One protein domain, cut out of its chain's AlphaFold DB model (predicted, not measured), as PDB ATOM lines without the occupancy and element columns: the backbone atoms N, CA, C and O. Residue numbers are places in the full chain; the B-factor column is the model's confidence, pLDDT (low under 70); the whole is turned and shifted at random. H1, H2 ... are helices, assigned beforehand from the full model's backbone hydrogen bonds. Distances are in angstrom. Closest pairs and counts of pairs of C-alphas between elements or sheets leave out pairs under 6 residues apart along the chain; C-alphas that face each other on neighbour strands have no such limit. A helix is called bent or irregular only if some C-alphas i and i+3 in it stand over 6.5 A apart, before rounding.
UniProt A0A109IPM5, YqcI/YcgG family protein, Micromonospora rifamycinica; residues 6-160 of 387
ATOM      1  N   GLN A   6     282.898 375.479 275.244       94.62
ATOM      2  CA  GLN A   6     282.006 374.931 276.278       94.62
ATOM      3  C   GLN A   6     281.820 373.411 276.146       94.62
ATOM      4  O   GLN A   6     281.843 372.693 277.138       94.62
ATOM      5  N   ARG A   7     281.695 372.895 274.914       95.50
ATOM      6  CA  ARG A   7     281.536 371.452 274.676       95.50
ATOM      7  C   ARG A   7     282.812 370.693 275.013       95.50
ATOM      8  O   ARG A   7     282.733 369.561 275.474       95.50
ATOM      9  N   LEU A   8     283.971 371.310 274.777       95.50
ATOM     10  CA  LEU A   8     285.262 370.751 275.165       95.50
ATOM     11  C   LEU A   8     285.420 370.753 276.690       95.50
ATOM     12  O   LEU A   8     285.774 369.717 277.241       95.50
ATOM     13  N   GLN A   9     285.080 371.851 277.377       94.25
ATOM     14  CA  GLN A   9     285.054 371.890 278.845       94.25
ATOM     15  C   GLN A   9     284.168 370.769 279.405       94.25
ATOM     16  O   GLN A   9     284.622 370.017 280.265       94.25
ATOM     17  N   ASP A  10     282.958 370.590 278.871       93.75
ATOM     18  CA  ASP A  10     282.048 369.524 279.301       93.75
ATOM     19  C   ASP A  10     282.610 368.121 279.011       93.75
ATOM     20  O   ASP A  10     282.487 367.223 279.844       93.75
ATOM     21  N   ALA A  11     283.249 367.917 277.853       93.94
ATOM     22  CA  ALA A  11     283.856 366.638 277.485       93.94
ATOM     23  C   ALA A  11     285.026 366.267 278.410       93.94
ATOM     24  O   ALA A  11     285.071 365.145 278.911       93.94
ATOM     25  N   PHE A  12     285.933 367.206 278.690       92.81
ATOM     26  CA  PHE A  12     287.050 366.981 279.612       92.81
ATOM     27  C   PHE A  12     286.587 366.839 281.064       92.81
ATOM     28  O   PHE A  12     287.135 366.020 281.795       92.81
ATOM     29  N   ARG A  13     285.534 367.556 281.476       90.88
ATOM     30  CA  ARG A  13     284.911 367.357 282.792       90.88
ATOM     31  C   ARG A  13     284.371 365.938 282.940       90.88
ATOM     32  O   ARG A  13     284.621 365.298 283.954       90.88
ATOM     33  N   ARG A  14     283.644 365.439 281.933       89.88
ATOM     34  CA  ARG A  14     283.135 364.057 281.929       89.88
ATOM     35  C   ARG A  14     284.268 363.044 281.958       89.88
ATOM     36  O   ARG A  14     284.212 362.134 282.764       89.88
ATOM     37  N   MET A  15     285.311 363.251 281.153       89.62
ATOM     38  CA  MET A  15     286.504 362.401 281.162       89.62
ATOM     39  C   MET A  15     287.096 362.273 282.573       89.62
ATOM     40  O   MET A  15     287.306 361.157 283.023       89.62
ATOM     41  N   VAL A  16     287.308 363.391 283.276       86.06
ATOM     42  CA  VAL A  16     287.823 363.417 284.662       86.06
ATOM     43  C   VAL A  16     286.917 362.630 285.619       86.06
ATOM     44  O   VAL A  16     287.395 361.810 286.402       86.06
ATOM     45  N   VAL A  17     285.599 362.827 285.524       83.25
ATOM     46  CA  VAL A  17     284.622 362.097 286.349       83.25
ATOM     47  C   VAL A  17     284.638 360.593 286.048       83.25
ATOM     48  O   VAL A  17     284.647 359.791 286.979       83.25
ATOM     49  N   ASP A  18     284.661 360.211 284.771       83.12
ATOM     50  CA  ASP A  18     284.548 358.819 284.323       83.12
ATOM     51  C   ASP A  18     285.807 358.001 284.636       83.12
ATOM     52  O   ASP A  18     285.716 356.820 284.977       83.12
ATOM     53  N   THR A  19     286.992 358.607 284.536       78.88
ATOM     54  CA  THR A  19     288.249 357.915 284.852       78.88
ATOM     55  C   THR A  19     288.579 357.934 286.344       78.88
ATOM     56  O   THR A  19     289.447 357.177 286.789       78.88
ATOM     57  N   GLY A  20     287.890 358.774 287.127       66.31
ATOM     58  CA  GLY A  20     288.241 359.055 288.518       66.31
ATOM     59  C   GLY A  20     289.604 359.737 288.652       66.31
ATOM     60  O   GLY A  20     290.193 359.726 289.732       66.31
ATOM     61  N   GLU A  21     290.130 360.285 287.555       62.47
ATOM     62  CA  GLU A  21     291.370 361.042 287.553       62.47
ATOM     63  C   GLU A  21     291.064 362.516 287.711       62.47
ATOM     64  O   GLU A  21     290.449 363.147 286.852       62.47
ATOM     65  N   CYS A  22     291.661 363.108 288.734       57.62
ATOM     66  CA  CYS A  22     292.164 364.459 288.617       57.62
ATOM     67  C   CYS A  22     293.095 364.437 287.402       57.62
ATOM     68  O   CYS A  22     294.190 363.890 287.484       57.62
ATOM     69  N   TRP A  23     292.699 364.993 286.258       61.03
ATOM     70  CA  TRP A  23     293.619 365.082 285.117       61.03
ATOM     71  C   TRP A  23     294.896 365.882 285.474       61.03
ATOM     72  O   TRP A  23     295.866 365.880 284.727       61.03
ATOM     73  N   ALA A  24     294.925 366.535 286.642       57.62
ATOM     74  CA  ALA A  24     296.111 367.119 287.233       57.62
ATOM     75  C   ALA A  24     297.253 366.082 287.344       57.62
ATOM     76  O   ALA A  24     297.208 365.204 288.212       57.62
ATOM     77  N   PRO A  25     298.342 366.204 286.556       61.94
ATOM     78  CA  PRO A  25     299.623 365.695 287.040       61.94
ATOM     79  C   PRO A  25     299.841 366.287 288.438       61.94
ATOM     80  O   PRO A  25     299.392 367.406 288.675       61.94
ATOM     81  N   GLY A  26     300.511 365.573 289.351       69.56
ATOM     82  CA  GLY A  26     300.605 365.975 290.766       69.56
ATOM     83  C   GLY A  26     301.008 367.441 291.006       69.56
ATOM     84  O   GLY A  26     300.700 367.996 292.053       69.56
ATOM     85  N   LEU A  27     301.641 368.084 290.013       84.56
ATOM     86  CA  LEU A  27     301.862 369.526 289.928       84.56
ATOM     87  C   LEU A  27     301.500 370.050 288.509       84.56
ATOM     88  O   LEU A  27     302.357 370.067 287.621       84.56
ATOM     89  N   PRO A  28     300.256 370.518 288.245       89.00
ATOM     90  CA  PRO A  28     299.835 371.022 286.929       89.00
ATOM     91  C   PRO A  28     300.610 372.256 286.463       89.00
ATOM     92  O   PRO A  28     300.770 372.448 285.262       89.00
ATOM     93  N   GLY A  29     301.133 373.064 287.393       92.19
ATOM     94  CA  GLY A  29     302.011 374.186 287.054       92.19
ATOM     95  C   GLY A  29     303.332 373.712 286.442       92.19
ATOM     96  O   GLY A  29     303.719 374.172 285.370       92.19
ATOM     97  N   ASP A  30     303.982 372.732 287.068       92.12
ATOM     98  CA  ASP A  30     305.253 372.182 286.585       92.12
ATOM     99  C   ASP A  30     305.078 371.467 285.248       92.12
ATOM    100  O   ASP A  30     305.888 371.634 284.336       92.12
ATOM    101  N   HIS A  31     303.981 370.718 285.100       92.69
ATOM    102  CA  HIS A  31     303.649 370.087 283.831       92.69
ATOM    103  C   HIS A  31     303.418 371.121 282.728       92.69
ATOM    104  O   HIS A  31     303.981 370.985 281.644       92.69
ATOM    105  N   LEU A  32     302.651 372.182 283.000       94.81
ATOM    106  CA  LEU A  32     302.448 373.265 282.042       94.81
ATOM    107  C   LEU A  32     303.783 373.907 281.639       94.81
ATOM    108  O   LEU A  32     304.053 374.071 280.451       94.81
ATOM    109  N   ALA A  33     304.651 374.209 282.608       96.00
ATOM    110  CA  ALA A  33     305.978 374.762 282.344       96.00
ATOM    111  C   ALA A  33     306.848 373.819 281.493       96.00
ATOM    112  O   ALA A  33     307.582 374.280 280.613       96.00
ATOM    113  N   ALA A  34     306.753 372.505 281.715       95.31
ATOM    114  CA  ALA A  34     307.435 371.501 280.904       95.31
ATOM    115  C   ALA A  34     306.918 371.484 279.457       95.31
ATOM    116  O   ALA A  34     307.733 371.488 278.534       95.31
ATOM    117  N   GLN A  35     305.598 371.550 279.240       96.69
ATOM    118  CA  GLN A  35     305.032 371.609 277.886       96.69
ATOM    119  C   GLN A  35     305.437 372.889 277.150       96.69
ATOM    120  O   GLN A  35     305.819 372.839 275.987       96.69
ATOM    121  N   VAL A  36     305.440 374.038 277.828       97.44
ATOM    122  CA  VAL A  36     305.894 375.310 277.238       97.44
ATOM    123  C   VAL A  36     307.360 375.238 276.814       97.44
ATOM    124  O   VAL A  36     307.720 375.726 275.743       97.44
ATOM    125  N   ARG A  37     308.211 374.598 277.623       97.69
ATOM    126  CA  ARG A  37     309.610 374.350 277.262       97.69
ATOM    127  C   ARG A  37     309.715 373.430 276.046       97.69
ATOM    128  O   ARG A  37     310.431 373.760 275.111       97.69
ATOM    129  N   ALA A  38     308.930 372.353 276.006       97.19
ATOM    130  CA  ALA A  38     308.878 371.450 274.860       97.19
ATOM    131  C   ALA A  38     308.425 372.156 273.566       97.19
ATOM    132  O   ALA A  38     308.960 371.865 272.502       97.19
ATOM    133  N   VAL A  39     307.505 373.130 273.639       97.69
ATOM    134  CA  VAL A  39     307.143 373.978 272.483       97.69
ATOM    135  C   VAL A  39     308.336 374.807 271.991       97.69
ATOM    136  O   VAL A  39     308.508 374.967 270.780       97.69
ATOM    137  N   ALA A  40     309.149 375.344 272.904       97.50
ATOM    138  CA  ALA A  40     310.326 376.144 272.564       97.50
ATOM    139  C   ALA A  40     311.472 375.302 271.983       97.50
ATOM    140  O   ALA A  40     312.111 375.735 271.026       97.50
ATOM    141  N   ASP A  41     311.684 374.102 272.523       97.50
ATOM    142  CA  ASP A  41     312.761 373.191 272.118       97.50
ATOM    143  C   ASP A  41     312.421 372.387 270.848       97.50
ATOM    144  O   ASP A  41     313.298 371.774 270.236       97.50
ATOM    145  N   ALA A  42     311.148 372.366 270.439       97.81
ATOM    146  CA  ALA A  42     310.694 371.615 269.279       97.81
ATOM    147  C   ALA A  42     311.340 372.125 267.969       97.81
ATOM    148  O   ALA A  42     311.272 373.327 267.674       97.81
ATOM    149  N   PRO A  43     311.902 371.218 267.142       97.00
ATOM    150  CA  PRO A  43     312.687 371.577 265.959       97.00
ATOM    151  C   PRO A  43     311.859 372.209 264.833       97.00
ATOM    152  O   PRO A  43     312.398 372.946 264.010       97.00
ATOM    153  N   ASP A  44     310.557 371.930 264.785       96.25
ATOM    154  CA  ASP A  44     309.645 372.423 263.759       96.25
ATOM    155  C   ASP A  44     308.204 372.547 264.287       96.25
ATOM    156  O   ASP A  44     307.902 372.238 265.441       96.25
ATOM    157  N   ALA A  45     307.299 373.038 263.436       95.00
ATOM    158  CA  ALA A  45     305.894 373.230 263.786       95.00
ATOM    159  C   ALA A  45     305.147 371.913 264.055       95.00
ATOM    160  O   ALA A  45     304.248 371.891 264.892       95.00
ATOM    161  N   ALA A  46     305.514 370.813 263.391       96.12
ATOM    162  CA  ALA A  46     304.852 369.526 263.583       96.12
ATOM    163  C   ALA A  46     305.178 368.943 264.965       96.12
ATOM    164  O   ALA A  46     304.273 368.501 265.674       96.12
ATOM    165  N   ALA A  47     306.442 369.031 265.386       97.00
ATOM    166  CA  ALA A  47     306.902 368.600 266.703       97.00
ATOM    167  C   ALA A  47     306.294 369.415 267.864       97.00
ATOM    168  O   ALA A  47     306.238 368.931 268.993       97.00
ATOM    169  N   ARG A  48     305.785 370.630 267.606       97.00
ATOM    170  CA  ARG A  48     305.091 371.456 268.616       97.00
ATOM    171  C   ARG A  48     303.663 371.000 268.909       97.00
ATOM    172  O   ARG A  48     303.116 371.380 269.939       97.00
ATOM    173  N   ARG A  49     303.032 370.215 268.034       96.88
ATOM    174  CA  ARG A  49     301.586 369.933 268.128       96.88
ATOM    175  C   ARG A  49     301.210 369.122 269.360       96.88
ATOM    176  O   ARG A  49     300.170 369.390 269.956       96.88
ATOM    177  N   ASP A  50     302.044 368.166 269.758       96.00
ATOM    178  CA  ASP A  50     301.825 367.371 270.973       96.00
ATOM    179  C   ASP A  50     301.850 368.252 272.237       96.00
ATOM    180  O   ASP A  50     300.829 368.307 272.927       96.00
ATOM    181  N   PRO A  51     302.921 369.021 272.526       97.00
ATOM    182  CA  PRO A  51     302.939 369.862 273.719       97.00
ATOM    183  C   PRO A  51     301.900 370.993 273.674       97.00
ATOM    184  O   PRO A  51     301.318 371.318 274.706       97.00
ATOM    185  N   LEU A  52     301.583 371.555 272.499       97.88
ATOM    186  CA  LEU A  52     300.479 372.518 272.361       97.88
ATOM    187  C   LEU A  52     299.117 371.891 272.674       97.88
ATOM    188  O   LEU A  52     298.288 372.528 273.325       97.88
ATOM    189  N   THR A  53     298.890 370.643 272.247       96.69
ATOM    190  CA  THR A  53     297.670 369.900 272.588       96.69
ATOM    191  C   THR A  53     297.574 369.753 274.099       96.69
ATOM    192  O   THR A  53     296.545 370.099 274.673       96.69
ATOM    193  N   GLU A  54     298.648 369.316 274.762       95.06
ATOM    194  CA  GLU A  54     298.640 369.171 276.218       95.06
ATOM    195  C   GLU A  54     298.428 370.516 276.930       95.06
ATOM    196  O   GLU A  54     297.669 370.552 277.890       95.06
ATOM    197  N   ILE A  55     298.972 371.639 276.441       96.75
ATOM    198  CA  ILE A  55     298.678 372.977 276.997       96.75
ATOM    199  C   ILE A  55     297.175 373.293 276.942       96.75
ATOM    200  O   ILE A  55     296.613 373.759 277.936       96.75
ATOM    201  N   VAL A  56     296.506 373.029 275.811       96.94
ATOM    202  CA  VAL A  56     295.048 373.227 275.685       96.94
ATOM    203  C   VAL A  56     294.301 372.341 276.679       96.94
ATOM    204  O   VAL A  56     293.376 372.811 277.345       96.94
ATOM    205  N   VAL A  57     294.715 371.082 276.823       94.69
ATOM    206  CA  VAL A  57     294.101 370.154 277.777       94.69
ATOM    207  C   VAL A  57     294.308 370.635 279.221       94.69
ATOM    208  O   VAL A  57     293.327 370.694 279.964       94.69
ATOM    209  N   VAL A  58     295.522 371.077 279.597       94.06
ATOM    210  CA  VAL A  58     295.797 371.693 280.913       94.06
ATOM    211  C   VAL A  58     294.832 372.824 281.178       94.06
ATOM    212  O   VAL A  58     294.182 372.851 282.224       94.06
ATOM    213  N   ALA A  59     294.723 373.752 280.236       96.31
ATOM    214  CA  ALA A  59     293.906 374.930 280.422       96.31
ATOM    215  C   ALA A  59     292.417 374.584 280.589       96.31
ATOM    216  O   ALA A  59     291.755 375.155 281.453       96.31
ATOM    217  N   LEU A  60     291.890 373.620 279.825       95.81
ATOM    218  CA  LEU A  60     290.500 373.165 279.950       95.81
ATOM    219  C   LEU A  60     290.232 372.471 281.293       95.81
ATOM    220  O   LEU A  60     289.189 372.706 281.910       95.81
ATOM    221  N   CYS A  61     291.162 371.639 281.761       93.50
ATOM    222  CA  CYS A  61     291.040 370.948 283.041       93.50
ATOM    223  C   CYS A  61     291.147 371.914 284.225       93.50
ATOM    224  O   CYS A  61     290.296 371.869 285.111       93.50
ATOM    225  N   LEU A  62     292.105 372.849 284.203       94.62
ATOM    226  CA  LEU A  62     292.191 373.920 285.201       94.62
ATOM    227  C   LEU A  62     290.928 374.783 285.201       94.62
ATOM    228  O   LEU A  62     290.383 375.069 286.260       94.62
ATOM    229  N   ALA A  63     290.408 375.147 284.027       95.56
ATOM    230  CA  ALA A  63     289.172 375.915 283.943       95.56
ATOM    231  C   ALA A  63     287.991 375.177 284.593       95.56
ATOM    232  O   ALA A  63     287.204 375.786 285.310       95.56
ATOM    233  N   ASN A  64     287.873 373.863 284.388       94.06
ATOM    234  CA  ASN A  64     286.848 373.060 285.055       94.06
ATOM    235  C   ASN A  64     287.053 372.986 286.571       94.06
ATOM    236  O   ASN A  64     286.092 373.176 287.314       94.06
ATOM    237  N   GLN A  65     288.286 372.737 287.010       93.12
ATOM    238  CA  GLN A  65     288.627 372.608 288.422       93.12
ATOM    239  C   GLN A  65     288.346 373.902 289.196       93.12
ATOM    240  O   GLN A  65     287.834 373.845 290.307       93.12
ATOM    241  N   TYR A  66     288.644 375.062 288.613       94.88
ATOM    242  CA  TYR A  66     288.536 376.370 289.269       94.88
ATOM    243  C   TYR A  66     287.273 377.160 288.888       94.88
ATOM    244  O   TYR A  66     287.173 378.348 289.178       94.88
ATOM    245  N   GLY A  67     286.304 376.517 288.229       93.38
ATOM    246  CA  GLY A  67     285.024 377.141 287.881       93.38
ATOM    247  C   GLY A  67     285.096 378.246 286.820       93.38
ATOM    248  O   GLY A  67     284.186 379.064 286.700       93.38
ATOM    249  N   CYS A  68     286.155 378.281 286.013       94.81
ATOM    250  CA  CYS A  68     286.313 379.269 284.954       94.81
ATOM    251  C   CYS A  68     285.424 378.923 283.744       94.81
ATOM    252  O   CYS A  68     285.665 377.953 283.018       94.81
ATOM    253  N   VAL A  69     284.421 379.755 283.465       93.88
ATOM    254  CA  VAL A  69     283.599 379.650 282.246       93.88
ATOM    255  C   VAL A  69     284.313 380.349 281.089       93.88
ATOM    256  O   VAL A  69     284.335 381.576 281.017       93.88
ATOM    257  N   LEU A  70     284.890 379.581 280.159       95.31
ATOM    258  CA  LEU A  70     285.778 380.128 279.122       95.31
ATOM    259  C   LEU A  70     285.039 380.772 277.943       95.31
ATOM    260  O   LEU A  70     285.616 381.598 277.235       95.31
ATOM    261  N   GLN A  71     283.772 380.414 277.721       95.19
ATOM    262  CA  GLN A  71     283.006 380.854 276.551       95.19
ATOM    263  C   GLN A  71     282.945 382.381 276.425       95.19
ATOM    264  O   GLN A  71     283.234 382.916 275.355       95.19
ATOM    265  N   HIS A  72     282.568 383.082 277.496       93.31
ATOM    266  CA  HIS A  72     282.417 384.537 277.462       93.31
ATOM    267  C   HIS A  72     283.754 385.258 277.225       93.31
ATOM    268  O   HIS A  72     283.818 386.016 276.256       93.31
ATOM    269  N   PRO A  73     284.823 384.998 278.009       92.75
ATOM    270  CA  PRO A  73     286.126 385.625 277.788       92.75
ATOM    271  C   PRO A  73     286.728 385.363 276.402       92.75
ATOM    272  O   PRO A  73     287.309 386.264 275.796       92.75
ATOM    273  N   LEU A  74     286.580 384.146 275.865       93.62
ATOM    274  CA  LEU A  74     287.057 383.836 274.514       93.62
ATOM    275  C   LEU A  74     286.252 384.581 273.449       93.62
ATOM    276  O   LEU A  74     286.839 385.200 272.563       93.62
ATOM    277  N   THR A  75     284.922 384.612 273.580       94.50
ATOM    278  CA  THR A  75     284.061 385.353 272.644       94.50
ATOM    279  C   THR A  75     284.379 386.846 272.664       94.50
ATOM    280  O   THR A  75     284.446 387.468 271.611       94.50
ATOM    281  N   SER A  76     284.607 387.439 273.841       92.12
ATOM    282  CA  SER A  76     284.890 388.874 273.944       92.12
ATOM    283  C   SER A  76     286.253 389.259 273.372       92.12
ATOM    284  O   SER A  76     286.400 390.358 272.850       92.12
ATOM    285  N   THR A  77     287.248 388.376 273.473       89.00
ATOM    286  CA  THR A  77     288.621 388.652 273.015       89.00
ATOM    287  C   THR A  77     288.842 388.331 271.539       89.00
ATOM    288  O   THR A  77     289.638 389.003 270.891       89.00
ATOM    289  N   SER A  78     288.144 387.333 270.996       89.38
ATOM    290  CA  SER A  78     288.364 386.833 269.628       89.38
ATOM    291  C   SER A  78     287.159 386.961 268.692       89.38
ATOM    292  O   SER A  78     287.253 386.654 267.506       89.38
ATOM    293  N   GLY A  79     286.001 387.367 269.216       92.50
ATOM    294  CA  GLY A  79     284.736 387.371 268.481       92.50
ATOM    295  C   GLY A  79     284.077 385.995 268.341       92.50
ATOM    296  O   GLY A  79     282.959 385.930 267.832       92.50
ATOM    297  N   SER A  80     284.709 384.906 268.803       93.25
ATOM    298  CA  SER A  80     284.153 383.550 268.726       93.25
ATOM    299  C   SER A  80     284.492 382.686 269.947       93.25
ATOM    300  O   SER A  80     285.497 382.874 270.627       93.25
ATOM    301  N   ALA A  81     283.631 381.711 270.234       93.69
ATOM    302  CA  ALA A  81     283.888 380.642 271.203       93.69
ATOM    303  C   ALA A  81     284.308 379.321 270.529       93.69
ATOM    304  O   ALA A  81     284.489 378.310 271.217       93.69
ATOM    305  N   ASP A  82     284.401 379.303 269.197       96.12
ATOM    306  CA  ASP A  82     284.849 378.151 268.420       96.12
ATOM    307  C   ASP A  82     286.364 378.227 268.207       96.12
ATOM    308  O   ASP A  82     286.879 379.197 267.649       96.12
ATOM    309  N   LEU A  83     287.096 377.198 268.649       95.25
ATOM    310  CA  LEU A  83     288.552 377.177 268.492       95.25
ATOM    311  C   LEU A  83     288.969 377.114 267.014       95.25
ATOM    312  O   LEU A  83     290.082 377.525 266.693       95.25
ATOM    313  N   ALA A  84     288.093 376.657 266.109       94.81
ATOM    314  CA  ALA A  84     288.358 376.689 264.671       94.81
ATOM    315  C   ALA A  84     288.572 378.122 264.155       94.81
ATOM    316  O   ALA A  84     289.480 378.363 263.358       94.81
ATOM    317  N   ASP A  85     287.792 379.082 264.663       93.94
ATOM    318  CA  ASP A  85     287.928 380.493 264.293       93.94
ATOM    319  C   ASP A  85     289.222 381.091 264.859       93.94
ATOM    320  O   ASP A  85     289.869 381.904 264.200       93.94
ATOM    321  N   LEU A  86     289.642 380.648 266.053       93.31
ATOM    322  CA  LEU A  86     290.913 381.071 266.651       93.31
ATOM    323  C   LEU A  86     292.105 380.627 265.804       93.31
ATOM    324  O   LEU A  86     293.013 381.423 265.588       93.31
ATOM    325  N   ILE A  87     292.087 379.384 265.311       95.12
ATOM    326  CA  ILE A  87     293.130 378.840 264.429       95.12
ATOM    327  C   ILE A  87     293.213 379.670 263.143       95.12
ATOM    328  O   ILE A  87     294.299 380.081 262.744       95.12
ATOM    329  N   ALA A  88     292.068 379.984 262.529       92.38
ATOM    330  CA  ALA A  88     292.016 380.721 261.266       92.38
ATOM    331  C   ALA A  88     292.563 382.160 261.357       92.38
ATOM    332  O   ALA A  88     293.043 382.702 260.364       92.38
ATOM    333  N   GLN A  89     292.487 382.787 262.534       89.19
ATOM    334  CA  GLN A  89     292.907 384.177 262.756       89.19
ATOM    335  C   GLN A  89     294.337 384.305 263.302       89.19
ATOM    336  O   GLN A  89     294.844 385.418 263.475       89.19
ATOM    337  N   ALA A  90     294.980 383.193 263.645       88.25
ATOM    338  CA  ALA A  90     296.183 383.223 264.451       88.25
ATOM    339  C   ALA A  90     297.476 383.408 263.644       88.25
ATOM    340  O   ALA A  90     297.647 382.905 262.539       88.25
ATOM    341  N   SER A  91     298.434 384.101 264.263       91.06
ATOM    342  CA  SER A  91     299.817 384.177 263.789       91.06
ATOM    343  C   SER A  91     300.702 383.232 264.594       91.06
ATOM    344  O   SER A  91     300.687 383.276 265.829       91.06
ATOM    345  N   THR A  92     301.502 382.434 263.886       90.75
ATOM    346  CA  THR A  92     302.514 381.515 264.435       90.75
ATOM    347  C   THR A  92     303.852 382.194 264.736       90.75
ATOM    348  O   THR A  92     304.736 381.561 265.318       90.75
ATOM    349  N   ALA A  93     304.018 383.469 264.360       92.81
ATOM    350  CA  ALA A  93     305.240 384.219 264.624       92.81
ATOM    351  C   ALA A  93     305.498 384.309 266.135       92.81
ATOM    352  O   ALA A  93     304.591 384.635 266.912       92.81
ATOM    353  N   ASP A  94     306.730 383.972 266.526       94.31
ATOM    354  CA  ASP A  94     307.239 383.999 267.904       94.31
ATOM    355  C   ASP A  94     306.349 383.259 268.915       94.31
ATOM    356  O   ASP A  94     306.280 383.603 270.096       94.31
ATOM    357  N   LEU A  95     305.643 382.221 268.448       95.44
ATOM    358  CA  LEU A  95     304.679 381.483 269.258       95.44
ATOM    359  C   LEU A  95     305.255 380.976 270.597       95.44
ATOM    360  O   LEU A  95     304.583 381.169 271.616       95.44
ATOM    361  N   PRO A  96     306.472 380.388 270.655       96.38
ATOM    362  CA  PRO A  96     307.037 379.934 271.926       96.38
ATOM    363  C   PRO A  96     307.200 381.057 272.960       96.38
ATOM    364  O   PRO A  96     306.891 380.861 274.134       96.38
ATOM    365  N   ASP A  97     307.643 382.241 272.532       96.25
ATOM    366  CA  ASP A  97     307.833 383.384 273.428       96.25
ATOM    367  C   ASP A  97     306.491 383.965 273.882       96.25
ATOM    368  O   ASP A  97     306.317 384.286 275.059       96.25
ATOM    369  N   ARG A  98     305.507 384.024 272.978       97.06
ATOM    370  CA  ARG A  98     304.163 384.532 273.282       97.06
ATOM    371  C   ARG A  98     303.404 383.646 274.266       97.06
ATOM    372  O   ARG A  98     302.713 384.178 275.125       97.06
ATOM    373  N   ILE A  99     303.540 382.320 274.175       97.69
ATOM    374  CA  ILE A  99     302.907 381.374 275.115       97.69
ATOM    375  C   ILE A  99     303.559 381.429 276.504       97.69
ATOM    376  O   ILE A  99     302.880 381.211 277.510       97.69
ATOM    377  N   ARG A 100     304.863 381.731 276.583       97.56
ATOM    378  CA  ARG A 100     305.628 381.686 277.839       97.56
ATOM    379  C   ARG A 100     305.029 382.576 278.925       97.56
ATOM    380  O   ARG A 100     304.872 382.116 280.052       97.56
ATOM    381  N   GLN A 101     304.677 383.816 278.586       97.25
ATOM    382  CA  GLN A 101     304.160 384.797 279.543       97.25
ATOM    383  C   GLN A 101     302.842 384.346 280.213       97.25
ATOM    384  O   GLN A 101     302.835 384.212 281.437       97.25
ATOM    385  N   PRO A 102     301.738 384.061 279.485       98.06
ATOM    386  CA  PRO A 102     300.491 383.626 280.116       98.06
ATOM    387  C   PRO A 102     300.639 382.287 280.841       98.06
ATOM    388  O   PRO A 102     300.048 382.103 281.904       98.06
ATOM    389  N   ALA A 103     301.461 381.362 280.336       97.94
ATOM    390  CA  ALA A 103     301.720 380.118 281.048       97.94
ATOM    391  C   ALA A 103     302.452 380.354 282.379       97.94
ATOM    392  O   ALA A 103     302.082 379.768 283.392       97.94
ATOM    393  N   GLN A 104     303.446 381.247 282.410       97.50
ATOM    394  CA  GLN A 104     304.126 381.628 283.647       97.50
ATOM    395  C   GLN A 104     303.159 382.269 284.648       97.50
ATOM    396  O   GLN A 104     303.218 381.942 285.832       97.50
ATOM    397  N   THR A 105     302.240 383.120 284.186       97.69
ATOM    398  CA  THR A 105     301.179 383.681 285.032       97.69
ATOM    399  C   THR A 105     300.284 382.581 285.610       97.69
ATOM    400  O   THR A 105     300.068 382.569 286.817       97.69
ATOM    401  N   VAL A 106     299.847 381.597 284.810       97.62
ATOM    402  CA  VAL A 106     299.094 380.431 285.319       97.62
ATOM    403  C   VAL A 106     299.883 379.691 286.403       97.62
ATOM    404  O   VAL A 106     299.338 379.390 287.462       97.62
ATOM    405  N   VAL A 107     301.173 379.424 286.176       96.75
ATOM    406  CA  VAL A 107     302.038 378.744 287.158       96.75
ATOM    407  C   VAL A 107     302.138 379.540 288.461       96.75
ATOM    408  O   VAL A 107     302.009 378.960 289.538       96.75
ATOM    409  N   GLN A 108     302.320 380.859 288.382       96.44
ATOM    410  CA  GLN A 108     302.392 381.745 289.548       96.44
ATOM    411  C   GLN A 108     301.077 381.765 290.334       96.44
ATOM    412  O   GLN A 108     301.102 381.648 291.559       96.44
ATOM    413  N   THR A 109     299.939 381.846 289.645       96.88
ATOM    414  CA  THR A 109     298.607 381.808 290.262       96.88
ATOM    415  C   THR A 109     298.356 380.476 290.965       96.88
ATOM    416  O   THR A 109     297.937 380.447 292.121       96.88
ATOM    417  N   LEU A 110     298.698 379.352 290.327       95.81
ATOM    418  CA  LEU A 110     298.585 378.032 290.951       95.81
ATOM    419  C   LEU A 110     299.511 377.875 292.163       95.81
ATOM    420  O   LEU A 110     299.108 377.277 293.163       95.81
ATOM    421  N   ALA A 111     300.736 378.403 292.088       95.19
ATOM    422  CA  ALA A 111     301.666 378.406 293.212       95.19
ATOM    423  C   ALA A 111     301.118 379.233 294.382       95.19
ATOM    424  O   ALA A 111     301.179 378.780 295.522       95.19
ATOM    425  N   TYR A 112     300.514 380.393 294.109       96.06
ATOM    426  CA  TYR A 112     299.840 381.198 295.125       96.06
ATOM    427  C   TYR A 112     298.691 380.432 295.793       96.06
ATOM    428  O   TYR A 112     298.677 380.305 297.017       96.06
ATOM    429  N   TYR A 113     297.783 379.837 295.012       95.56
ATOM    430  CA  TYR A 113     296.663 379.064 295.558       95.56
ATOM    431  C   TYR A 113     297.126 377.910 296.458       95.56
ATOM    432  O   TYR A 113     296.491 377.633 297.478       95.56
ATOM    433  N   ARG A 114     298.259 377.272 296.140       93.81
ATOM    434  CA  ARG A 114     298.855 376.196 296.950       93.81
ATOM    435  C   ARG A 114     299.723 376.667 298.122       93.81
ATOM    436  O   ARG A 114     300.041 375.845 298.971       93.81
ATOM    437  N   SER A 115     300.130 377.930 298.161       94.50
ATOM    438  CA  SER A 115     301.024 378.458 299.202       94.50
ATOM    439  C   SER A 115     300.311 378.683 300.534       94.50
ATOM    440  O   SER A 115     299.097 378.767 300.553       94.50
ATOM    441  N   ASP A 116     301.040 378.904 301.626       93.44
ATOM    442  CA  ASP A 116     300.455 379.311 302.919       93.44
ATOM    443  C   ASP A 116     300.290 380.833 303.066       93.44
ATOM    444  O   ASP A 116     300.049 381.353 304.155       93.44
ATOM    445  N   VAL A 117     300.432 381.575 301.965       93.19
ATOM    446  CA  VAL A 117     300.297 383.031 301.968       93.19
ATOM    447  C   VAL A 117     298.840 383.409 302.278       93.19
ATOM    448  O   VAL A 117     297.939 382.871 301.635       93.19
ATOM    449  N   PRO A 118     298.565 384.329 303.223       91.50
ATOM    450  CA  PRO A 118     297.192 384.694 303.558       91.50
ATOM    451  C   PRO A 118     296.409 385.271 302.360       91.50
ATOM    452  O   PRO A 118     297.007 385.962 301.519       91.50
ATOM    453  N   PRO A 119     295.085 385.036 302.286       90.62
ATOM    454  CA  PRO A 119     294.214 385.686 301.307       90.62
ATOM    455  C   PRO A 119     294.333 387.219 301.342       90.62
ATOM    456  O   PRO A 119     294.642 387.811 302.377       90.62
ATOM    457  N   GLY A 120     294.141 387.871 300.199       88.44
ATOM    458  CA  GLY A 120     294.162 389.326 300.029       88.44
ATOM    459  C   GLY A 120     295.550 389.983 300.047       88.44
ATOM    460  O   GLY A 120     295.661 391.188 299.826       88.44
ATOM    461  N   THR A 121     296.631 389.231 300.279       89.56
ATOM    462  CA  THR A 121     297.995 389.794 300.406       89.56
ATOM    463  C   THR A 121     298.766 389.900 299.087       89.56
ATOM    464  O   THR A 121     299.836 390.511 299.044       89.56
ATOM    465  N   ARG A 122     298.244 389.316 298.003       89.62
ATOM    466  CA  ARG A 122     298.875 389.281 296.674       89.62
ATOM    467  C   ARG A 122     297.952 389.871 295.601       89.62
ATOM    468  O   ARG A 122     297.415 389.127 294.784       89.62
ATOM    469  N   PRO A 123     297.772 391.205 295.574       87.31
ATOM    470  CA  PRO A 123     296.919 391.867 294.582       87.31
ATOM    471  C   PRO A 123     297.465 391.763 293.147       87.31
ATOM    472  O   PRO A 123     296.777 392.117 292.196       87.31
ATOM    473  N   ASP A 124     298.711 391.315 292.985       90.38
ATOM    474  CA  ASP A 124     299.369 391.071 291.703       90.38
ATOM    475  C   ASP A 124     299.000 389.719 291.069       90.38
ATOM    476  O   ASP A 124     299.322 389.484 289.903       90.38
ATOM    477  N   VAL A 125     298.345 388.821 291.813       92.00
ATOM    478  CA  VAL A 125     297.929 387.518 291.287       92.00
ATOM    479  C   VAL A 125     296.756 387.696 290.329       92.00
ATOM    480  O   VAL A 125     295.703 388.221 290.680       92.00
ATOM    481  N   VAL A 126     296.933 387.214 289.100       96.00
ATOM    482  CA  VAL A 126     295.896 387.225 288.066       96.00
ATOM    483  C   VAL A 126     295.117 385.915 288.129       96.00
ATOM    484  O   VAL A 126     295.706 384.841 288.018       96.00
ATOM    485  N   GLY A 127     293.795 385.994 288.271       96.06
ATOM    486  CA  GLY A 127     292.922 384.818 288.256       96.06
ATOM    487  C   GLY A 127     293.052 383.984 286.983       96.06
ATOM    488  O   GLY A 127     293.252 384.515 285.885       96.06
ATOM    489  N   LEU A 128     292.893 382.668 287.110       97.19
ATOM    490  CA  LEU A 128     292.926 381.734 285.990       97.19
ATOM    491  C   LEU A 128     291.860 382.070 284.942       97.19
ATOM    492  O   LEU A 128     292.141 381.995 283.745       97.19
ATOM    493  N   HIS A 129     290.672 382.520 285.357       95.19
ATOM    494  CA  HIS A 129     289.601 382.908 284.436       95.19
ATOM    495  C   HIS A 129     290.016 384.019 283.454       95.19
ATOM    496  O   HIS A 129     289.475 384.085 282.349       95.19
ATOM    497  N   ALA A 130     290.977 384.867 283.834       95.81
ATOM    498  CA  ALA A 130     291.483 385.952 283.004       95.81
ATOM    499  C   ALA A 130     292.613 385.504 282.061       95.81
ATOM    500  O   ALA A 130     292.683 385.969 280.924       95.81
ATOM    501  N   VAL A 131     293.490 384.593 282.500       97.50
ATOM    502  CA  VAL A 131     294.693 384.202 281.739       97.50
ATOM    503  C   VAL A 131     294.507 382.955 280.864       97.50
ATOM    504  O   VAL A 131     295.090 382.869 279.780       97.50
ATOM    505  N   LEU A 132     293.670 381.995 281.276       97.50
ATOM    506  CA  LEU A 132     293.441 380.756 280.523       97.50
ATOM    507  C   LEU A 132     292.892 380.979 279.098       97.50
ATOM    508  O   LEU A 132     293.355 380.279 278.195       97.50
ATOM    509  N   PRO A 133     291.972 381.934 278.837       97.44
ATOM    510  CA  PRO A 133     291.500 382.220 277.480       97.44
ATOM    511  C   PRO A 133     292.635 382.573 276.510       97.44
ATOM    512  O   PRO A 133     292.701 382.032 275.407       97.44
ATOM    513  N   GLU A 134     293.564 383.432 276.936       97.06
ATOM    514  CA  GLU A 134     294.703 383.843 276.112       97.06
ATOM    515  C   GLU A 134     295.678 382.685 275.885       97.06
ATOM    516  O   GLU A 134     296.135 382.475 274.761       97.06
ATOM    517  N   LEU A 135     295.948 381.887 276.923       97.94
ATOM    518  CA  LEU A 135     296.790 380.699 276.801       97.94
ATOM    519  C   LEU A 135     296.216 379.702 275.780       97.94
ATOM    520  O   LEU A 135     296.952 379.221 274.919       97.94
ATOM    521  N   ILE A 136     294.906 379.433 275.833       97.62
ATOM    522  CA  ILE A 136     294.215 378.557 274.873       97.62
ATOM    523  C   ILE A 136     294.302 379.132 273.462       97.62
ATOM    524  O   ILE A 136     294.643 378.408 272.528       97.62
ATOM    525  N   ARG A 137     294.023 380.431 273.299       96.81
ATOM    526  CA  ARG A 137     294.064 381.106 271.998       96.81
ATOM    527  C   ARG A 137     295.446 381.003 271.356       96.81
ATOM    528  O   ARG A 137     295.548 380.667 270.178       96.81
ATOM    529  N   LEU A 138     296.503 381.275 272.119       97.19
ATOM    530  CA  LEU A 138     297.874 381.143 271.637       97.19
ATOM    531  C   LEU A 138     298.221 379.686 271.344       97.19
ATOM    532  O   LEU A 138     298.780 379.414 270.293       97.19
ATOM    533  N   ALA A 139     297.851 378.733 272.199       97.50
ATOM    534  CA  ALA A 139     298.128 377.325 271.929       97.50
ATOM    535  C   ALA A 139     297.458 376.841 270.627       97.50
ATOM    536  O   ALA A 139     298.092 376.153 269.826       97.50
ATOM    537  N   CYS A 140     296.222 377.279 270.361       97.12
ATOM    538  CA  CYS A 140     295.509 376.993 269.112       97.12
ATOM    539  C   CYS A 140     296.216 377.576 267.874       97.12
ATOM    540  O   CYS A 140     296.109 377.007 266.794       97.12
ATOM    541  N   ALA A 141     296.988 378.658 268.016       96.31
ATOM    542  CA  ALA A 141     297.713 379.274 266.905       96.31
ATOM    543  C   ALA A 141     298.737 378.351 266.233       96.31
ATOM    544  O   ALA A 141     299.129 378.613 265.102       96.31
ATOM    545  N   GLY A 142     299.218 377.316 266.928       96.62
ATOM    546  CA  GLY A 142     300.245 376.417 266.403       96.62
ATOM    547  C   GLY A 142     299.721 375.221 265.604       96.62
ATOM    548  O   GLY A 142     300.518 374.342 265.277       96.62
ATOM    549  N   PHE A 143     298.420 375.165 265.308       97.44
ATOM    550  CA  PHE A 143     297.805 374.097 264.518       97.44
ATOM    551  C   PHE A 143     297.514 374.560 263.089       97.44
ATOM    552  O   PHE A 143     297.115 375.700 262.868       97.44
ATOM    553  N   ASP A 144     297.665 373.654 262.121       94.25
ATOM    554  CA  ASP A 144     297.432 373.968 260.702       94.25
ATOM    555  C   ASP A 144     295.935 374.093 260.378       94.25
ATOM    556  O   ASP A 144     295.541 374.761 259.425       94.25
ATOM    557  N   SER A 145     295.095 373.379 261.131       96.56
ATOM    558  CA  SER A 145     293.657 373.304 260.896       96.56
ATOM    559  C   SER A 145     292.899 372.908 262.159       96.56
ATOM    560  O   SER A 145     293.450 372.310 263.086       96.56
ATOM    561  N   ALA A 146     291.599 373.198 262.160       96.19
ATOM    562  CA  ALA A 146     290.674 372.730 263.184       96.19
ATOM    563  C   ALA A 146     290.623 371.196 263.277       96.19
ATOM    564  O   ALA A 146     290.521 370.657 264.377       96.19
ATOM    565  N   ASP A 147     290.727 370.488 262.150       96.56
ATOM    566  CA  ASP A 147     290.659 369.026 262.134       96.56
ATOM    567  C   ASP A 147     291.867 368.393 262.841       96.56
ATOM    568  O   ASP A 147     291.682 367.480 263.642       96.56
ATOM    569  N   ASP A 148     293.076 368.943 262.661       96.31
ATOM    570  CA  ASP A 148     294.286 368.484 263.368       96.31
ATOM    571  C   ASP A 148     294.130 368.605 264.895       96.31
ATOM    572  O   ASP A 148     294.321 367.631 265.629       96.31
ATOM    573  N   LEU A 149     293.685 369.767 265.396       96.81
ATOM    574  CA  LEU A 149     293.406 369.937 266.827       96.81
ATOM    575  C   LEU A 149     292.284 368.996 267.303       96.81
ATOM    576  O   LEU A 149     292.389 368.384 268.369       96.81
ATOM    577  N   ALA A 150     291.205 368.858 266.527       96.75
ATOM    578  CA  ALA A 150     290.070 368.015 266.886       96.75
ATOM    579  C   ALA A 150     290.448 366.534 266.995       96.75
ATOM    580  O   ALA A 150     290.019 365.871 267.947       96.75
ATOM    581  N   ASP A 151     291.252 366.016 266.069       96.44
ATOM    582  CA  ASP A 151     291.718 364.629 266.075       96.44
ATOM    583  C   ASP A 151     292.626 364.352 267.273       96.44
ATOM    584  O   ASP A 151     292.486 363.320 267.940       96.44
ATOM    585  N   ARG A 152     293.491 365.305 267.621       95.69
ATOM    586  CA  ARG A 152     294.390 365.211 268.778       95.69
ATOM    587  C   ARG A 152     293.638 365.237 270.101       95.69
ATOM    588  O   ARG A 152     293.821 364.340 270.922       95.69
ATOM    589  N   LEU A 153     292.720 366.187 270.282       95.44
ATOM    590  CA  LEU A 153     291.866 366.244 271.472       95.44
ATOM    591  C   LEU A 153     290.975 364.998 271.590       95.44
ATOM    592  O   LEU A 153     290.821 364.448 272.678       95.44
ATOM    593  N   THR A 154     290.431 364.499 270.475       94.69
ATOM    594  CA  THR A 154     289.638 363.257 270.462       94.69
ATOM    595  C   THR A 154     290.490 362.049 270.843       94.69
ATOM    596  O   THR A 154     290.056 361.212 271.635       94.69
ATOM    597  N   THR A 155     291.705 361.956 270.301       93.50
ATOM    598  CA  THR A 155     292.671 360.911 270.656       93.50
ATOM    599  C   THR A 155     292.979 360.970 272.144       93.50
ATOM    600  O   THR A 155     292.931 359.937 272.809       93.50
ATOM    601  N   ARG A 156     293.186 362.170 272.696       90.50
ATOM    602  CA  ARG A 156     293.443 362.355 274.124       90.50
ATOM    603  C   ARG A 156     292.277 361.905 275.000       90.50
ATOM    604  O   ARG A 156     292.502 361.135 275.928       90.50
ATOM    605  N   LEU A 157     291.049 362.312 274.671       91.19
ATOM    606  CA  LEU A 157     289.832 361.899 275.384       91.19
ATOM    607  C   LEU A 157     289.636 360.373 275.359       91.19
ATOM    608  O   LEU A 157     289.207 359.790 276.347       91.19
ATOM    609  N   ARG A 158     289.974 359.709 274.244       90.00
ATOM    610  CA  ARG A 158     289.895 358.241 274.109       90.00
ATOM    611  C   ARG A 158     291.035 357.501 274.805       90.00
ATOM    612  O   ARG A 158     290.868 356.349 275.190       90.00
ATOM    613  N   ALA A 159     292.201 358.132 274.895       86.94
ATOM    614  CA  ALA A 159     293.386 357.573 275.531       86.94
ATOM    615  C   ALA A 159     293.398 357.784 277.050       86.94
ATOM    616  O   ALA A 159     294.270 357.228 277.716       86.94
ATOM    617  N   ALA A 160     292.463 358.574 277.588       79.25
ATOM    618  CA  ALA A 160     292.294 358.770 279.018       79.25
ATOM    619  C   ALA A 160     292.124 357.410 279.708       79.25
ATOM    620  O   ALA A 160     291.215 356.635 279.403       79.25
TER     621      ALA A 160
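Overview. This is residues 6 to 160 of the 387 residues of the protein "YqcI/YcgG family protein" of Micromonospora rifamycinica (UniProt A0A109IPM5). Four helices, H2, H3, H6 and H7, form a bundle whose neighbours run opposite ways; H1 and H8 cross H3 on its outer side, and short H4 and H5 pack on H7. Residues 114 to 121 stick out as a loop. The printed part has 155 residues, with eight named helices, H1 to H8, and no named strand: all helix. It is compact, with a radius of gyration of the C-alphas of 15.0 A and spans of 44 by 36 by 31 A.

Along the chain. H1, residues 6 to 19, begins at C-alpha 6 (282.006, 374.931, 276.278). H2 is residues 28 to 41, and H3, residues 49 to 65, is 24.2 A long. H4, residues 71 to 78, and H5, residues 83 to 89, are short. H6, residues 95 to 114, is 28.8 A long. H7, residues 128 to 140, is only just irregular: C-alphas 130 and 133 are 6.7 A apart. H8, residues 146 to 159, ends at C-alpha 159 (293.386, 357.573, 275.531).

Arrangement. H2 and H3 form a hairpin at 21 degrees, closest at the C-alphas of Gln 35 and Pro 51, 5.0 A. H6 and H7 form another at 28 degrees, with C-alphas Pro 102 and Leu 135 closest at 5.8 A. H1, with residues 8 to 13 alone, touches H3 about perpendicular at 83 degrees; C-alphas Gln 9 and Leu 60 are closest, 5.7 A. Every O i to N i+4 pair is within hydrogen-bond range in H1, H2, H3, H4, H5 and H8, but 14 of 16 in H6 and 7 of 9 in H7.

Size, cuts and confidence. The C-alphas of Pro 118 and Asp 147 are farthest apart, 44.8 A. The printed part has no cut. The H6 to H7 link is long. Residues 20 to 26 have pLDDT under 70.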